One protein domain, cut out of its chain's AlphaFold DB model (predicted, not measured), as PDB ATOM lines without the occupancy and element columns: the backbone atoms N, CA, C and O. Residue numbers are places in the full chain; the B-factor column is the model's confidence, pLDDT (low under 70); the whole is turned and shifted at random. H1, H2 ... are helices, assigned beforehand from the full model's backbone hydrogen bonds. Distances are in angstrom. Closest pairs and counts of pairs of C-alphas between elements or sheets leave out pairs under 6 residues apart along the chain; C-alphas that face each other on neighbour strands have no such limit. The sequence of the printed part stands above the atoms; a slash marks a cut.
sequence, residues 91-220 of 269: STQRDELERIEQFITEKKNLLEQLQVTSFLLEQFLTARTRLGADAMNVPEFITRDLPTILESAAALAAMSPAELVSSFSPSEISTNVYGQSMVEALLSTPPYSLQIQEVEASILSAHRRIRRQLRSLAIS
ATOM      1  N   SER A  91     592.018 590.377 457.065       62.88
ATOM      2  CA  SER A  91     590.818 590.533 456.227       62.88
ATOM      3  C   SER A  91     589.689 589.619 456.699       62.88
ATOM      4  O   SER A  91     588.568 590.073 456.884       62.88
ATOM      5  N   THR A  92     590.012 588.357 456.986       66.94
ATOM      6  CA  THR A  92     589.032 587.355 457.428       66.94
ATOM      7  C   THR A  92     588.439 587.722 458.788       66.94
ATOM      8  O   THR A  92     587.229 587.666 458.972       66.94
ATOM      9  N   GLN A  93     589.272 588.195 459.720       70.06
ATOM     10  CA  GLN A  93     588.812 588.650 461.034       70.06
ATOM     11  C   GLN A  93     587.905 589.889 460.943       70.06
ATOM     12  O   GLN A  93     586.986 590.049 461.744       70.06
ATOM     13  N   ARG A  94     588.143 590.774 459.966       77.12
ATOM     14  CA  ARG A  94     587.312 591.963 459.748       77.12
ATOM     15  C   ARG A  94     585.925 591.596 459.226       77.12
ATOM     16  O   ARG A  94     584.941 592.116 459.746       77.12
ATOM     17  N   ASP A  95     585.855 590.663 458.279       79.56
ATOM     18  CA  ASP A  95     584.586 590.150 457.755       79.56
ATOM     19  C   ASP A  95     583.781 589.415 458.846       79.56
ATOM     20  O   ASP A  95     582.552 589.469 458.875       79.56
ATOM     21  N   GLU A  96     584.457 588.738 459.778       80.44
ATOM     22  CA  GLU A  96     583.817 588.079 460.925       80.44
ATOM     23  C   GLU A  96     583.248 589.075 461.938       80.44
ATOM     24  O   GLU A  96     582.127 588.888 462.415       80.44
ATOM     25  N   LEU A  97     583.976 590.155 462.233       81.69
ATOM     26  CA  LEU A  97     583.480 591.231 463.093       81.69
ATOM     27  C   LEU A  97     582.252 591.916 462.484       81.69
ATOM     28  O   LEU A  97     581.276 592.146 463.196       81.69
ATOM     29  N   GLU A  98     582.257 592.171 461.175       84.44
ATOM     30  CA  GLU A  98     581.103 592.747 460.477       84.44
ATOM     31  C   GLU A  98     579.870 591.833 460.573       84.44
ATOM     32  O   GLU A  98     578.770 592.304 460.867       84.44
ATOM     33  N   ARG A  99     580.049 590.510 460.446       82.25
ATOM     34  CA  ARG A  99     578.959 589.536 460.652       82.25
ATOM     35  C   ARG A  99     578.418 589.548 462.081       82.25
ATOM     36  O   ARG A  99     577.207 589.446 462.271       82.25
ATOM     37  N   ILE A 100     579.286 589.672 463.086       82.81
ATOM     38  CA  ILE A 100     578.881 589.760 464.500       82.81
ATOM     39  C   ILE A 100     578.094 591.048 464.756       82.81
ATOM     40  O   ILE A 100     577.052 591.024 465.416       82.81
ATOM     41  N   GLU A 101     578.555 592.175 464.218       85.38
ATOM     42  CA  GLU A 101     577.867 593.459 464.353       85.38
ATOM     43  C   GLU A 101     576.513 593.461 463.644       85.38
ATOM     44  O   GLU A 101     575.517 593.915 464.221       85.38
ATOM     45  N   GLN A 102     576.449 592.900 462.436       85.94
ATOM     46  CA  GLN A 102     575.197 592.699 461.717       85.94
ATOM     47  C   GLN A 102     574.234 591.851 462.553       85.94
ATOM     48  O   GLN A 102     573.092 592.255 462.771       85.94
ATOM     49  N   PHE A 103     574.711 590.735 463.104       83.12
ATOM     50  CA  PHE A 103     573.909 589.855 463.947       83.12
ATOM     51  C   PHE A 103     573.322 590.585 465.170       83.12
ATOM     52  O   PHE A 103     572.120 590.512 465.452       83.12
ATOM     53  N   ILE A 104     574.153 591.338 465.893       86.31
ATOM     54  CA  ILE A 104     573.704 592.113 467.056       86.31
ATOM     55  C   ILE A 104     572.682 593.175 466.630       86.31
ATOM     56  O   ILE A 104     571.711 593.431 467.348       86.31
ATOM     57  N   THR A 105     572.876 593.785 465.462       89.19
ATOM     58  CA  THR A 105     571.968 594.795 464.906       89.19
ATOM     59  C   THR A 105     570.613 594.195 464.537       89.19
ATOM     60  O   THR A 105     569.582 594.769 464.887       89.19
ATOM     61  N   GLU A 106     570.584 593.014 463.925       86.44
ATOM     62  CA  GLU A 106     569.349 592.286 463.613       86.44
ATOM     63  C   GLU A 106     568.567 591.934 464.885       86.44
ATOM     64  O   GLU A 106     567.361 592.188 464.969       86.44
ATOM     65  N   LYS A 107     569.248 591.445 465.930       85.25
ATOM     66  CA  LYS A 107     568.620 591.184 467.236       85.25
ATOM     67  C   LYS A 107     568.077 592.461 467.886       85.25
ATOM     68  O   LYS A 107     566.988 592.436 468.463       85.25
ATOM     69  N   LYS A 108     568.793 593.585 467.786       87.06
ATOM     70  CA  LYS A 108     568.317 594.891 468.279       87.06
ATOM     71  C   LYS A 108     567.091 595.385 467.511       87.06
ATOM     72  O   LYS A 108     566.150 595.854 468.144       87.06
ATOM     73  N   ASN A 109     567.068 595.233 466.188       88.56
ATOM     74  CA  ASN A 109     565.909 595.567 465.359       88.56
ATOM     75  C   ASN A 109     564.691 594.709 465.751       88.56
ATOM     76  O   ASN A 109     563.602 595.230 465.978       88.56
ATOM     77  N   LEU A 110     564.882 593.402 465.959       88.44
ATOM     78  CA  LEU A 110     563.819 592.535 466.472       88.44
ATOM     79  C   LEU A 110     563.297 593.010 467.839       88.44
ATOM     80  O   LEU A 110     562.086 593.059 468.064       88.44
ATOM     81  N   LEU A 111     564.193 593.381 468.756       88.62
ATOM     82  CA  LEU A 111     563.802 593.941 470.050       88.62
ATOM     83  C   LEU A 111     562.977 595.226 469.885       88.62
ATOM     84  O   LEU A 111     561.951 595.373 470.550       88.62
ATOM     85  N   GLU A 112     563.391 596.130 468.999       89.12
ATOM     86  CA  GLU A 112     562.667 597.365 468.691       89.12
ATOM     87  C   GLU A 112     561.249 597.067 468.182       89.12
ATOM     88  O   GLU A 112     560.273 597.595 468.722       89.12
ATOM     89  N   GLN A 113     561.109 596.140 467.233       86.69
ATOM     90  CA  GLN A 113     559.806 595.714 466.714       86.69
ATOM     91  C   GLN A 113     558.896 595.163 467.822       86.69
ATOM     92  O   GLN A 113     557.713 595.517 467.903       86.69
ATOM     93  N   LEU A 114     559.436 594.335 468.725       87.69
ATOM     94  CA  LEU A 114     558.685 593.807 469.867       87.69
ATOM     95  C   LEU A 114     558.283 594.911 470.855       87.69
ATOM     96  O   LEU A 114     557.177 594.882 471.402       87.69
ATOM     97  N   GLN A 115     559.144 595.900 471.082       88.75
ATOM     98  CA  GLN A 115     558.832 597.038 471.946       88.75
ATOM     99  C   GLN A 115     557.720 597.911 471.358       88.75
ATOM    100  O   GLN A 115     556.759 598.214 472.071       88.75
ATOM    101  N   VAL A 116     557.800 598.248 470.067       85.06
ATOM    102  CA  VAL A 116     556.751 598.987 469.346       85.06
ATOM    103  C   VAL A 116     555.425 598.234 469.429       85.06
ATOM    104  O   VAL A 116     554.407 598.804 469.823       85.06
ATOM    105  N   THR A 117     555.446 596.928 469.160       85.25
ATOM    106  CA  THR A 117     554.255 596.074 469.246       85.25
ATOM    107  C   THR A 117     553.658 596.079 470.656       85.25
ATOM    108  O   THR A 117     552.450 596.253 470.828       85.25
ATOM    109  N   SER A 118     554.490 595.940 471.694       86.88
ATOM    110  CA  SER A 118     554.018 595.959 473.081       86.88
ATOM    111  C   SER A 118     553.421 597.311 473.486       86.88
ATOM    112  O   SER A 118     552.420 597.344 474.211       86.88
ATOM    113  N   PHE A 119     553.997 598.414 473.007       86.25
ATOM    114  CA  PHE A 119     553.487 599.762 473.245       86.25
ATOM    115  C   PHE A 119     552.130 599.983 472.568       86.25
ATOM    116  O   PHE A 119     551.196 600.465 473.208       86.25
ATOM    117  N   LEU A 120     551.977 599.559 471.312       85.06
ATOM    118  CA  LEU A 120     550.702 599.647 470.594       85.06
ATOM    119  C   LEU A 120     549.601 598.832 471.286       85.06
ATOM    120  O   LEU A 120     548.483 599.320 471.463       85.06
ATOM    121  N   LEU A 121     549.917 597.623 471.765       84.19
ATOM    122  CA  LEU A 121     548.976 596.813 472.548       84.19
ATOM    123  C   LEU A 121     548.583 597.482 473.870       84.19
ATOM    124  O   LEU A 121     547.431 597.385 474.294       84.19
ATOM    125  N   GLU A 122     549.518 598.166 474.529       85.00
ATOM    126  CA  GLU A 122     549.249 598.926 475.751       85.00
ATOM    127  C   GLU A 122     548.351 600.136 475.492       85.00
ATOM    128  O   GLU A 122     547.372 600.342 476.217       85.00
ATOM    129  N   GLN A 123     548.637 600.906 474.439       83.25
ATOM    130  CA  GLN A 123     547.783 602.007 474.006       83.25
ATOM    131  C   GLN A 123     546.377 601.510 473.685       83.25
ATOM    132  O   GLN A 123     545.405 602.120 474.128       83.25
ATOM    133  N   PHE A 124     546.251 600.373 473.000       77.81
ATOM    134  CA  PHE A 124     544.954 599.782 472.696       77.81
ATOM    135  C   PHE A 124     544.198 599.346 473.954       77.81
ATOM    136  O   PHE A 124     543.027 599.686 474.125       77.81
ATOM    137  N   LEU A 125     544.859 598.626 474.866       79.69
ATOM    138  CA  LEU A 125     544.265 598.229 476.143       79.69
ATOM    139  C   LEU A 125     543.798 599.451 476.945       79.69
ATOM    140  O   LEU A 125     542.696 599.435 477.490       79.69
ATOM    141  N   THR A 126     544.595 600.519 476.960       82.12
ATOM    142  CA  THR A 126     544.290 601.778 477.661       82.12
ATOM    143  C   THR A 126     543.155 602.550 476.993       82.12
ATOM    144  O   THR A 126     542.264 603.060 477.670       82.12
ATOM    145  N   ALA A 127     543.147 602.636 475.663       75.56
ATOM    146  CA  ALA A 127     542.062 603.259 474.917       75.56
ATOM    147  C   ALA A 127     540.755 602.503 475.164       75.56
ATOM    148  O   ALA A 127     539.736 603.123 475.442       75.56
ATOM    149  N   ARG A 128     540.796 601.167 475.165       72.12
ATOM    150  CA  ARG A 128     539.634 600.314 475.423       72.12
ATOM    151  C   ARG A 128     539.081 600.466 476.841       72.12
ATOM    152  O   ARG A 128     537.864 600.453 477.005       72.12
ATOM    153  N   THR A 129     539.928 600.603 477.862       74.44
ATOM    154  CA  THR A 129     539.449 600.852 479.233       74.44
ATOM    155  C   THR A 129     538.864 602.254 479.388       74.44
ATOM    156  O   THR A 129     537.872 602.407 480.095       74.44
ATOM    157  N   ARG A 130     539.429 603.262 478.706       70.69
ATOM    158  CA  ARG A 130     538.951 604.655 478.749       70.69
ATOM    159  C   ARG A 130     537.687 604.910 477.932       70.69
ATOM    160  O   ARG A 130     536.841 605.668 478.388       70.69
ATOM    161  N   LEU A 131     537.552 604.301 476.754       67.50
ATOM    162  CA  LEU A 131     536.352 604.433 475.916       67.50
ATOM    163  C   LEU A 131     535.138 603.720 476.525       67.50
ATOM    164  O   LEU A 131     534.010 604.013 476.142       67.50
ATOM    165  N   GLY A 132     535.347 602.811 477.484       60.34
ATOM    166  CA  GLY A 132     534.260 602.049 478.085       60.34
ATOM    167  C   GLY A 132     533.507 601.194 477.058       60.34
ATOM    168  O   GLY A 132     533.843 601.125 475.877       60.34
ATOM    169  N   ALA A 133     532.480 600.487 477.515       56.28
ATOM    170  CA  ALA A 133     531.676 599.595 476.679       56.28
ATOM    171  C   ALA A 133     530.747 600.327 475.677       56.28
ATOM    172  O   ALA A 133     530.146 599.647 474.840       56.28
ATOM    173  N   ASP A 134     530.675 601.665 475.752       53.22
ATOM    174  CA  ASP A 134     529.630 602.508 475.143       53.22
ATOM    175  C   ASP A 134     530.130 603.473 474.048       53.22
ATOM    176  O   ASP A 134     529.389 604.339 473.581       53.22
ATOM    177  N   ALA A 135     531.373 603.346 473.580       53.53
ATOM    178  CA  ALA A 135     531.897 604.246 472.553       53.53
ATOM    179  C   ALA A 135     531.451 603.852 471.131       53.53
ATOM    180  O   ALA A 135     532.079 603.030 470.467       53.53
ATOM    181  N   MET A 136     530.408 604.525 470.637       53.16
ATOM    182  CA  MET A 136     529.956 604.527 469.232       53.16
ATOM    183  C   MET A 136     530.976 605.114 468.235       53.16
ATOM    184  O   MET A 136     530.753 605.040 467.034       53.16
ATOM    185  N   ASN A 137     532.107 605.658 468.698       58.66
ATOM    186  CA  ASN A 137     533.151 606.239 467.850       58.66
ATOM    187  C   ASN A 137     534.503 605.613 468.188       58.66
ATOM    188  O   ASN A 137     535.322 606.185 468.908       58.66
ATOM    189  N   VAL A 138     534.709 604.398 467.691       56.25
ATOM    190  CA  VAL A 138     536.007 603.725 467.713       56.25
ATOM    191  C   VAL A 138     536.907 604.415 466.672       56.25
ATOM    192  O   VAL A 138     536.530 604.435 465.501       56.25
ATOM    193  N   PRO A 139     538.061 605.000 467.058       60.06
ATOM    194  CA  PRO A 139     539.017 605.585 466.116       60.06
ATOM    195  C   PRO A 139     539.320 604.651 464.937       60.06
ATOM    196  O   PRO A 139     539.532 603.461 465.148       60.06
ATOM    197  N   GLU A 140     539.394 605.182 463.715       57.50
ATOM    198  CA  GLU A 140     539.577 604.409 462.467       57.50
ATOM    199  C   GLU A 140     540.855 603.538 462.471       57.50
ATOM    200  O   GLU A 140     540.899 602.454 461.891       57.50
ATOM    201  N   PHE A 141     541.867 603.953 463.241       55.75
ATOM    202  CA  PHE A 141     543.073 603.172 463.534       55.75
ATOM    203  C   PHE A 141     542.777 601.821 464.220       55.75
ATOM    204  O   PHE A 141     543.444 600.819 463.972       55.75
ATOM    205  N   ILE A 142     541.743 601.758 465.065       57.81
ATOM    206  CA  ILE A 142     541.340 600.542 465.783       57.81
ATOM    207  C   ILE A 142     540.593 599.560 464.861       57.81
ATOM    208  O   ILE A 142     540.543 598.367 465.159       57.81
ATOM    209  N   THR A 143     540.009 600.017 463.751       58.03
ATOM    210  CA  THR A 143     539.222 599.157 462.852       58.03
ATOM    211  C   THR A 143     540.005 598.657 461.640       58.03
ATOM    212  O   THR A 143     539.759 597.525 461.226       58.03
ATOM    213  N   ARG A 144     540.949 599.438 461.093       62.81
ATOM    214  CA  ARG A 144     541.740 599.030 459.913       62.81
ATOM    215  C   ARG A 144     543.061 598.340 460.245       62.81
ATOM    216  O   ARG A 144     543.299 597.245 459.749       62.81
ATOM    217  N   ASP A 145     543.879 598.940 461.104       63.44
ATOM    218  CA  ASP A 145     545.265 598.483 461.306       63.44
ATOM    219  C   ASP A 145     545.403 597.563 462.525       63.44
ATOM    220  O   ASP A 145     546.341 596.784 462.657       63.44
ATOM    221  N   LEU A 146     544.437 597.600 463.440       66.19
ATOM    222  CA  LEU A 146     544.476 596.771 464.639       66.19
ATOM    223  C   LEU A 146     544.409 595.259 464.368       66.19
ATOM    224  O   LEU A 146     545.121 594.524 465.050       66.19
ATOM    225  N   PRO A 147     543.572 594.746 463.442       72.12
ATOM    226  CA  PRO A 147     543.527 593.313 463.168       72.12
ATOM    227  C   PRO A 147     544.869 592.790 462.656       72.12
ATOM    228  O   PRO A 147     545.319 591.752 463.130       72.12
ATOM    229  N   THR A 148     545.537 593.543 461.779       76.25
ATOM    230  CA  THR A 148     546.845 593.170 461.226       76.25
ATOM    231  C   THR A 148     547.944 593.255 462.284       76.25
ATOM    232  O   THR A 148     548.782 592.360 462.365       76.25
ATOM    233  N   ILE A 149     547.908 594.265 463.164       72.25
ATOM    234  CA  ILE A 149     548.825 594.374 464.312       72.25
ATOM    235  C   ILE A 149     548.585 593.245 465.324       72.25
ATOM    236  O   ILE A 149     549.527 592.725 465.915       72.25
ATOM    237  N   LEU A 150     547.332 592.842 465.553       74.75
ATOM    238  CA  LEU A 150     547.016 591.725 466.443       74.75
ATOM    239  C   LEU A 150     547.428 590.385 465.842       74.75
ATOM    240  O   LEU A 150     547.893 589.528 466.587       74.75
ATOM    241  N   GLU A 151     547.263 590.202 464.536       79.56
ATOM    242  CA  GLU A 151     547.696 589.006 463.820       79.56
ATOM    243  C   GLU A 151     549.222 588.895 463.812       79.56
ATOM    244  O   GLU A 151     549.751 587.845 464.171       79.56
ATOM    245  N   SER A 152     549.940 589.988 463.540       77.00
ATOM    246  CA  SER A 152     551.404 590.012 463.612       77.00
ATOM    247  C   SER A 152     551.910 589.825 465.044       77.00
ATOM    248  O   SER A 152     552.802 589.011 465.279       77.00
ATOM    249  N   ALA A 153     551.294 590.475 466.036       73.25
ATOM    250  CA  ALA A 153     551.613 590.257 467.444       73.25
ATOM    251  C   ALA A 153     551.299 588.824 467.894       73.25
ATOM    252  O   ALA A 153     552.023 588.277 468.725       73.25
ATOM    253  N   ALA A 154     550.233 588.209 467.374       74.75
ATOM    254  CA  ALA A 154     549.877 586.824 467.655       74.75
ATOM    255  C   ALA A 154     550.850 585.846 466.991       74.75
ATOM    256  O   ALA A 154     551.258 584.898 467.652       74.75
ATOM    257  N   ALA A 155     551.271 586.099 465.750       79.94
ATOM    258  CA  ALA A 155     552.304 585.328 465.066       79.94
ATOM    259  C   ALA A 155     553.632 585.403 465.833       79.94
ATOM    260  O   ALA A 155     554.188 584.370 466.202       79.94
ATOM    261  N   LEU A 156     554.066 586.611 466.211       72.69
ATOM    262  CA  LEU A 156     555.242 586.821 467.060       72.69
ATOM    263  C   LEU A 156     555.086 586.129 468.418       72.69
ATOM    264  O   LEU A 156     556.017 585.497 468.908       72.69
ATOM    265  N   ALA A 157     553.905 586.202 469.036       71.69
ATOM    266  CA  ALA A 157     553.623 585.532 470.300       71.69
ATOM    267  C   ALA A 157     553.564 584.001 470.172       71.69
ATOM    268  O   ALA A 157     553.838 583.320 471.165       71.69
ATOM    269  N   ALA A 158     553.203 583.467 469.005       74.44
ATOM    270  CA  ALA A 158     553.158 582.039 468.714       74.44
ATOM    271  C   ALA A 158     554.560 581.451 468.516       74.44
ATOM    272  O   ALA A 158     554.755 580.290 468.875       74.44
ATOM    273  N   MET A 159     555.534 582.258 468.070       74.62
ATOM    274  CA  MET A 159     556.937 581.840 468.007       74.62
ATOM    275  C   MET A 159     557.408 581.321 469.369       74.62
ATOM    276  O   MET A 159     557.124 581.901 470.436       74.62
ATOM    277  N   SER A 160     558.107 580.189 469.339       68.00
ATOM    278  CA  SER A 160     558.665 579.579 470.536       68.00
ATOM    279  C   SER A 160     559.777 580.477 471.091       68.00
ATOM    280  O   SER A 160     560.590 580.992 470.323       68.00
ATOM    281  N   PRO A 161     559.894 580.649 472.423       66.12
ATOM    282  CA  PRO A 161     561.054 581.311 473.022       66.12
ATOM    283  C   PRO A 161     562.378 580.694 472.564       66.12
ATOM    284  O   PRO A 161     563.376 581.398 472.460       66.12
ATOM    285  N   ALA A 162     562.366 579.391 472.259       65.00
ATOM    286  CA  ALA A 162     563.511 578.698 471.698       65.00
ATOM    287  C   ALA A 162     563.838 579.189 470.285       65.00
ATOM    288  O   ALA A 162     565.002 579.346 469.994       65.00
ATOM    289  N   GLU A 163     562.871 579.518 469.429       67.75
ATOM    290  CA  GLU A 163     563.136 580.008 468.064       67.75
ATOM    291  C   GLU A 163     563.703 581.433 468.060       67.75
ATOM    292  O   GLU A 163     564.561 581.749 467.242       67.75
ATOM    293  N   LEU A 164     563.274 582.276 469.006       64.75
ATOM    294  CA  LEU A 164     563.761 583.656 469.152       64.75
ATOM    295  C   LEU A 164     565.217 583.732 469.628       64.75
ATOM    296  O   LEU A 164     565.931 584.682 469.303       64.75
ATOM    297  N   VAL A 165     565.652 582.739 470.403       65.06
ATOM    298  CA  VAL A 165     567.026 582.633 470.915       65.06
ATOM    299  C   VAL A 165     567.872 581.755 469.980       65.06
ATOM    300  O   VAL A 165     568.976 582.129 469.610       65.06
ATOM    301  N   SER A 166     567.303 580.663 469.469       59.72
ATOM    302  CA  SER A 166     567.946 579.640 468.632       59.72
ATOM    303  C   SER A 166     567.839 579.892 467.123       59.72
ATOM    304  O   SER A 166     568.007 578.953 466.347       59.72
ATOM    305  N   SER A 167     567.610 581.132 466.665       52.97
ATOM    306  CA  SER A 167     567.679 581.448 465.219       52.97
ATOM    307  C   SER A 167     569.081 581.226 464.617       52.97
ATOM    308  O   SER A 167     569.268 581.362 463.415       52.97
ATOM    309  N   PHE A 168     570.062 580.836 465.431       54.25
ATOM    310  CA  PHE A 168     571.364 580.331 465.008       54.25
ATOM    311  C   PHE A 168     571.336 578.858 464.584       54.25
ATOM    312  O   PHE A 168     572.118 578.045 465.067       54.25
ATOM    313  N   SER A 169     570.487 578.502 463.629       46.53
ATOM    314  CA  SER A 169     570.864 577.412 462.729       46.53
ATOM    315  C   SER A 169     571.098 578.028 461.360       46.53
ATOM    316  O   SER A 169     570.141 578.205 460.604       46.53
ATOM    317  N   PRO A 170     572.343 578.413 461.023       50.69
ATOM    318  CA  PRO A 170     572.681 578.918 459.704       50.69
ATOM    319  C   PRO A 170     572.773 577.698 458.784       50.69
ATOM    320  O   PRO A 170     573.856 577.242 458.436       50.69
ATOM    321  N   SER A 171     571.627 577.100 458.461       44.34
ATOM    322  CA  SER A 171     571.562 575.903 457.618       44.34
ATOM    323  C   SER A 171     571.539 576.213 456.119       44.34
ATOM    324  O   SER A 171     571.384 575.287 455.334       44.34
ATOM    325  N   GLU A 172     571.727 577.465 455.679       47.31
ATOM    326  CA  GLU A 172     571.554 577.791 454.250       47.31
ATOM    327  C   GLU A 172     572.740 578.446 453.529       47.31
ATOM    328  O   GLU A 172     572.636 578.687 452.330       47.31
ATOM    329  N   ILE A 173     573.912 578.652 454.152       49.50
ATOM    330  CA  ILE A 173     575.087 579.144 453.401       49.50
ATOM    331  C   ILE A 173     576.312 578.253 453.634       49.50
ATOM    332  O   ILE A 173     577.101 578.417 454.559       49.50
ATOM    333  N   SER A 174     576.437 577.294 452.719       47.19
ATOM    334  CA  SER A 174     577.473 576.273 452.529       47.19
ATOM    335  C   SER A 174     578.884 576.823 452.226       47.19
ATOM    336  O   SER A 174     579.549 576.359 451.295       47.19
ATOM    337  N   THR A 175     579.411 577.778 452.990       52.97
ATOM    338  CA  THR A 175     580.812 578.192 452.806       52.97
ATOM    339  C   THR A 175     581.503 578.458 454.134       52.97
ATOM    340  O   THR A 175     581.376 579.533 454.714       52.97
ATOM    341  N   ASN A 176     582.332 577.483 454.517       57.06
ATOM    342  CA  ASN A 176     583.427 577.578 455.482       57.06
ATOM    343  C   ASN A 176     583.079 577.269 456.955       57.06
ATOM    344  O   ASN A 176     582.958 578.155 457.799       57.06
ATOM    345  N   VAL A 177     583.032 575.967 457.267       60.50
ATOM    346  CA  VAL A 177     582.894 575.389 458.623       60.50
ATOM    347  C   VAL A 177     583.905 575.986 459.620       60.50
ATOM    348  O   VAL A 177     583.609 576.114 460.804       60.50
ATOM    349  N   TYR A 178     585.087 576.400 459.145       58.56
ATOM    350  CA  TYR A 178     586.146 576.953 459.993       58.56
ATOM    351  C   TYR A 178     585.883 578.405 460.431       58.56
ATOM    352  O   TYR A 178     586.043 578.723 461.605       58.56
ATOM    353  N   GLY A 179     585.408 579.275 459.530       59.91
ATOM    354  CA  GLY A 179     585.062 580.666 459.878       59.91
ATOM    355  C   GLY A 179     583.804 580.757 460.745       59.91
ATOM    356  O   GLY A 179     583.691 581.604 461.625       59.91
ATOM    357  N   GLN A 180     582.871 579.820 460.567       65.56
ATOM    358  CA  GLN A 180     581.662 579.746 461.385       65.56
ATOM    359  C   GLN A 180     581.976 579.424 462.855       65.56
ATOM    360  O   GLN A 180     581.404 580.037 463.754       65.56
ATOM    361  N   SER A 181     582.939 578.529 463.094       67.75
ATOM    362  CA  SER A 181     583.413 578.206 464.441       67.75
ATOM    363  C   SER A 181     584.123 579.390 465.115       67.75
ATOM    364  O   SER A 181     583.975 579.568 466.324       67.75
ATOM    365  N   MET A 182     584.843 580.228 464.358       72.56
ATOM    366  CA  MET A 182     585.481 581.433 464.909       72.56
ATOM    367  C   MET A 182     584.458 582.512 465.267       72.56
ATOM    368  O   MET A 182     584.548 583.083 466.353       72.56
ATOM    369  N   VAL A 183     583.434 582.732 464.435       74.81
ATOM    370  CA  VAL A 183     582.324 583.646 464.763       74.81
ATOM    371  C   VAL A 183     581.598 583.191 466.029       74.81
ATOM    372  O   VAL A 183     581.350 584.006 466.911       74.81
ATOM    373  N   GLU A 184     581.301 581.898 466.171       78.25
ATOM    374  CA  GLU A 184     580.670 581.365 467.385       78.25
ATOM    375  C   GLU A 184     581.556 581.563 468.625       78.25
ATOM    376  O   GLU A 184     581.082 582.026 469.668       78.25
ATOM    377  N   ALA A 185     582.861 581.307 468.501       78.88
ATOM    378  CA  ALA A 185     583.815 581.569 469.570       78.88
ATOM    379  C   ALA A 185     583.854 583.062 469.945       78.88
ATOM    380  O   ALA A 185     583.827 583.391 471.130       78.88
ATOM    381  N   LEU A 186     583.839 583.973 468.968       80.62
ATOM    382  CA  LEU A 186     583.825 585.420 469.201       80.62
ATOM    383  C   LEU A 186     582.501 585.924 469.797       80.62
ATOM    384  O   LEU A 186     582.503 586.834 470.624       80.62
ATOM    385  N   LEU A 187     581.368 585.318 469.441       80.31
ATOM    386  CA  LEU A 187     580.074 585.609 470.067       80.31
ATOM    387  C   LEU A 187     580.030 585.135 471.526       80.31
ATOM    388  O   LEU A 187     579.271 585.685 472.321       80.31
ATOM    389  N   SER A 188     580.843 584.138 471.890       82.06
ATOM    390  CA  SER A 188     580.965 583.641 473.266       82.06
ATOM    391  C   SER A 188     581.929 584.463 474.131       82.06
ATOM    392  O   SER A 188     581.834 584.435 475.364       82.06
ATOM    393  N   THR A 189     582.821 585.252 473.523       82.56
ATOM    394  CA  THR A 189     583.774 586.084 474.260       82.56
ATOM    395  C   THR A 189     583.194 587.466 474.601       82.56
ATOM    396  O   THR A 189     582.424 588.058 473.836       82.56
ATOM    397  N   PRO A 190     583.533 588.026 475.777       84.81
ATOM    398  CA  PRO A 190     583.226 589.419 476.086       84.81
ATOM    399  C   PRO A 190     583.932 590.368 475.098       84.81
ATOM    400  O   PRO A 190     585.078 590.100 474.731       84.81
ATOM    401  N   PRO A 191     583.310 591.498 474.702       83.50
ATOM    402  CA  PRO A 191     582.061 592.070 475.225       83.50
ATOM    403  C   PRO A 191     580.776 591.600 474.513       83.50
ATOM    404  O   PRO A 191     579.679 591.901 474.989       83.50
ATOM    405  N   TYR A 192     580.891 590.883 473.392       83.69
ATOM    406  CA  TYR A 192     579.757 590.545 472.526       83.69
ATOM    407  C   TYR A 192     578.773 589.583 473.192       83.69
ATOM    408  O   TYR A 192     577.564 589.807 473.123       83.69
ATOM    409  N   SER A 193     579.276 588.587 473.925       86.25
ATOM    410  CA  SER A 193     578.431 587.629 474.649       86.25
ATOM    411  C   SER A 193     577.487 588.298 475.648       86.25
ATOM    412  O   SER A 193     576.299 587.981 475.693       86.25
ATOM    413  N   LEU A 194     577.987 589.281 476.401       87.44
ATOM    414  CA  LEU A 194     577.185 590.044 477.361       87.44
ATOM    415  C   LEU A 194     576.108 590.875 476.660       87.44
ATOM    416  O   LEU A 194     574.957 590.890 477.095       87.44
ATOM    417  N   GLN A 195     576.466 591.539 475.560       87.88
ATOM    418  CA  GLN A 195     575.524 592.357 474.800       87.88
ATOM    419  C   GLN A 195     574.399 591.509 474.197       87.88
ATOM    420  O   GLN A 195     573.233 591.901 474.246       87.88
ATOM    421  N   ILE A 196     574.732 590.341 473.652       86.44
ATOM    422  CA  ILE A 196     573.753 589.407 473.090       86.44
ATOM    423  C   ILE A 196     572.833 588.893 474.191       86.44
ATOM    424  O   ILE A 196     571.616 588.963 474.040       86.44
ATOM    425  N   GLN A 197     573.395 588.477 475.326       88.19
ATOM    426  CA  GLN A 197     572.620 587.992 476.464       88.19
ATOM    427  C   GLN A 197     571.629 589.048 476.986       88.19
ATOM    428  O   GLN A 197     570.480 588.723 477.296       88.19
ATOM    429  N   GLU A 198     572.038 590.316 477.067       90.81
ATOM    430  CA  GLU A 198     571.163 591.419 477.483       90.81
ATOM    431  C   GLU A 198     570.019 591.653 476.482       90.81
ATOM    432  O   GLU A 198     568.852 591.803 476.874       90.81
ATOM    433  N   VAL A 199     570.333 591.648 475.183       88.38
ATOM    434  CA  VAL A 199     569.333 591.803 474.118       88.38
ATOM    435  C   VAL A 199     568.358 590.622 474.122       88.38
ATOM    436  O   VAL A 199     567.148 590.835 474.064       88.38
ATOM    437  N   GLU A 200     568.836 589.390 474.281       89.69
ATOM    438  CA  GLU A 200     568.001 588.189 474.366       89.69
ATOM    439  C   GLU A 200     567.086 588.197 475.594       89.69
ATOM    440  O   GLU A 200     565.884 587.934 475.482       89.69
ATOM    441  N   ALA A 201     567.614 588.566 476.764       89.75
ATOM    442  CA  ALA A 201     566.809 588.728 477.970       89.75
ATOM    443  C   ALA A 201     565.699 589.774 477.761       89.75
ATOM    444  O   ALA A 201     564.548 589.568 478.173       89.75
ATOM    445  N   SER A 202     566.020 590.866 477.065       91.56
ATOM    446  CA  SER A 202     565.072 591.928 476.722       91.56
ATOM    447  C   SER A 202     564.005 591.458 475.729       91.56
ATOM    448  O   SER A 202     562.818 591.716 475.952       91.56
ATOM    449  N   ILE A 203     564.389 590.703 474.694       88.81
ATOM    450  CA  ILE A 203     563.475 590.084 473.719       88.81
ATOM    451  C   ILE A 203     562.487 589.164 474.440       88.81
ATOM    452  O   ILE A 203     561.270 589.304 474.282       88.81
ATOM    453  N   LEU A 204     562.983 588.268 475.297       88.00
ATOM    454  CA  LEU A 204     562.144 587.350 476.072       88.00
ATOM    455  C   LEU A 204     561.192 588.100 477.012       88.00
ATOM    456  O   LEU A 204     560.032 587.706 477.180       88.00
ATOM    457  N   SER A 205     561.659 589.185 477.627       92.06
ATOM    458  CA  SER A 205     560.833 590.039 478.481       92.06
ATOM    459  C   SER A 205     559.700 590.708 477.692       92.06
ATOM    460  O   SER A 205     558.530 590.597 478.085       92.06
ATOM    461  N   ALA A 206     560.017 591.326 476.548       86.19
ATOM    462  CA  ALA A 206     559.044 591.964 475.660       86.19
ATOM    463  C   ALA A 206     558.012 590.952 475.140       86.19
ATOM    464  O   ALA A 206     556.803 591.184 475.222       86.19
ATOM    465  N   HIS A 207     558.466 589.772 474.724       88.56
ATOM    466  CA  HIS A 207     557.603 588.684 474.269       88.56
ATOM    467  C   HIS A 207     556.627 588.205 475.352       88.56
ATOM    468  O   HIS A 207     555.415 588.106 475.127       88.56
ATOM    469  N   ARG A 208     557.118 587.990 476.581       89.25
ATOM    470  CA  ARG A 208     556.265 587.653 477.737       89.25
ATOM    471  C   ARG A 208     555.235 588.747 478.016       89.25
ATOM    472  O   ARG A 208     554.119 588.418 478.428       89.25
ATOM    473  N   ARG A 209     555.590 590.021 477.831       90.00
ATOM    474  CA  ARG A 209     554.675 591.159 478.002       90.00
ATOM    475  C   ARG A 209     553.573 591.148 476.941       90.00
ATOM    476  O   ARG A 209     552.405 591.185 477.325       90.00
ATOM    477  N   ILE A 210     553.920 590.984 475.665       88.75
ATOM    478  CA  ILE A 210     552.959 590.856 474.554       88.75
ATOM    479  C   ILE A 210     551.982 589.706 474.823       88.75
ATOM    480  O   ILE A 210     550.766 589.903 474.802       88.75
ATOM    481  N   ARG A 211     552.485 588.519 475.193       87.31
ATOM    482  CA  ARG A 211     551.637 587.365 475.540       87.31
ATOM    483  C   ARG A 211     550.649 587.682 476.666       87.31
ATOM    484  O   ARG A 211     549.493 587.268 476.598       87.31
ATOM    485  N   ARG A 212     551.073 588.415 477.701       89.94
ATOM    486  CA  ARG A 212     550.173 588.853 478.783       89.94
ATOM    487  C   ARG A 212     549.106 589.822 478.269       89.94
ATOM    488  O   ARG A 212     547.934 589.613 478.570       89.94
ATOM    489  N   GLN A 213     549.490 590.816 477.470       87.44
ATOM    490  CA  GLN A 213     548.568 591.799 476.886       87.44
ATOM    491  C   GLN A 213     547.505 591.123 476.004       87.44
ATOM    492  O   GLN A 213     546.311 591.382 476.165       87.44
ATOM    493  N   LEU A 214     547.909 590.184 475.145       86.00
ATOM    494  CA  LEU A 214     546.989 589.404 474.310       86.00
ATOM    495  C   LEU A 214     546.041 588.528 475.147       86.00
ATOM    496  O   LEU A 214     544.843 588.472 474.864       86.00
ATOM    497  N   ARG A 215     546.525 587.897 476.228       87.12
ATOM    498  CA  ARG A 215     545.652 587.152 477.159       87.12
ATOM    499  C   ARG A 215     544.616 588.056 477.824       87.12
ATOM    500  O   ARG A 215     543.450 587.676 477.900       87.12
ATOM    501  N   SER A 216     545.003 589.255 478.265       84.12
ATOM    502  CA  SER A 216     544.062 590.236 478.823       84.12
ATOM    503  C   SER A 216     542.970 590.613 477.816       84.12
ATOM    504  O   SER A 216     541.799 590.716 478.188       84.12
ATOM    505  N   LEU A 217     543.317 590.742 476.530       80.06
ATOM    506  CA  LEU A 217     542.340 590.971 475.464       80.06
ATOM    507  C   LEU A 217     541.377 589.796 475.277       80.06
ATOM    508  O   LEU A 217     540.174 590.032 475.120       80.06
ATOM    509  N   ALA A 218     541.881 588.561 475.322       80.19
ATOM    510  CA  ALA A 218     541.073 587.351 475.186       80.19
ATOM    511  C   ALA A 218     540.062 587.198 476.337       80.19
ATOM    512  O   ALA A 218     538.868 587.030 476.085       80.19
ATOM    513  N   ILE A 219     540.509 587.362 477.587       80.81
ATOM    514  CA  ILE A 219     539.644 587.287 478.779       80.81
ATOM    515  C   ILE A 219     538.565 588.378 478.725       80.81
ATOM    516  O   ILE A 219     537.385 588.122 478.968       80.81
ATOM    517  N   SER A 220     538.945 589.594 478.325       68.62
ATOM    518  CA  SER A 220     538.008 590.713 478.193       68.62
ATOM    519  C   SER A 220     536.934 590.483 477.116       68.62
ATOM    520  O   SER A 220     535.832 591.014 477.228       68.62
TER     521      SER A 220
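What this domain is: This is residues 91 to 220 of the 269 residues of an uncharacterized protein of Rhizopus stolonifer (UniProt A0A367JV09). Two long helices, H1 and H6, lie side by side and run the same way as the backbone of a rod. Between them the chain folds back along the rod through short helices H2, H3 and H4 and a loose loop to H5, which packs slantwise on the beginning of H1; residues 129 to 137 stick out at the far end. The printed part has 130 residues with six named helices, H1 to H6 in order, and no named strand: all helix. It is loose, with a radius of gyration of the C-alphas of 19.4 A, and spans 64 by 26 by 22 A.

Where its parts are: H1, residues 91 to 131, begins with C-alpha 91 at (590.818, 590.533, 456.227) and is 59.6 A long. H2 is residues 140 to 144, H3 146 to 158, H4 161 to 165 and H5 177 to 188. H6, residues 192 to 220, measures 42.1 A and ends with C-alpha 220 at (538.008, 590.713, 478.193).

How they stand to each other: H6 is the hub, touching four helices. It touches H1 at a shallow tilt of 23 degrees, closest at C-alphas 111 and 203, 5.3 A. H3 touches it with residues 153 to 157 alone, at a steep tilt of 56 degrees, opposite ways, closest at C-alphas 157 and 211, 5.9 A. H4 only just touches H6, with 3 pairs of C-alphas within 8 A, closest at 165 and 200, 6.6 A. H5 and H6 touch only at the corner, closest at C-alphas 187 and 193, 5.3 A. H5 touches residues 96 to 100 of H1, closest at C-alphas 96 and 183, 6.1 A. H2 is close to H1 but not clearly touching, at 7.8 A between C-alphas 142 and 124. In H1 to H6 every O i to N i+4 pair is within hydrogen-bond range.

The domain as a whole: The C-alphas of Ser 91 and Asp 134 are farthest apart, 65.2 A. The printed part has no cut; the link from H4 to H5 is long. Residues 171 to 178 stand free too. Mean pLDDT of the printed part is 75.3, under 70 at residues 91 to 92, 131 to 146, 160 to 181 and 220.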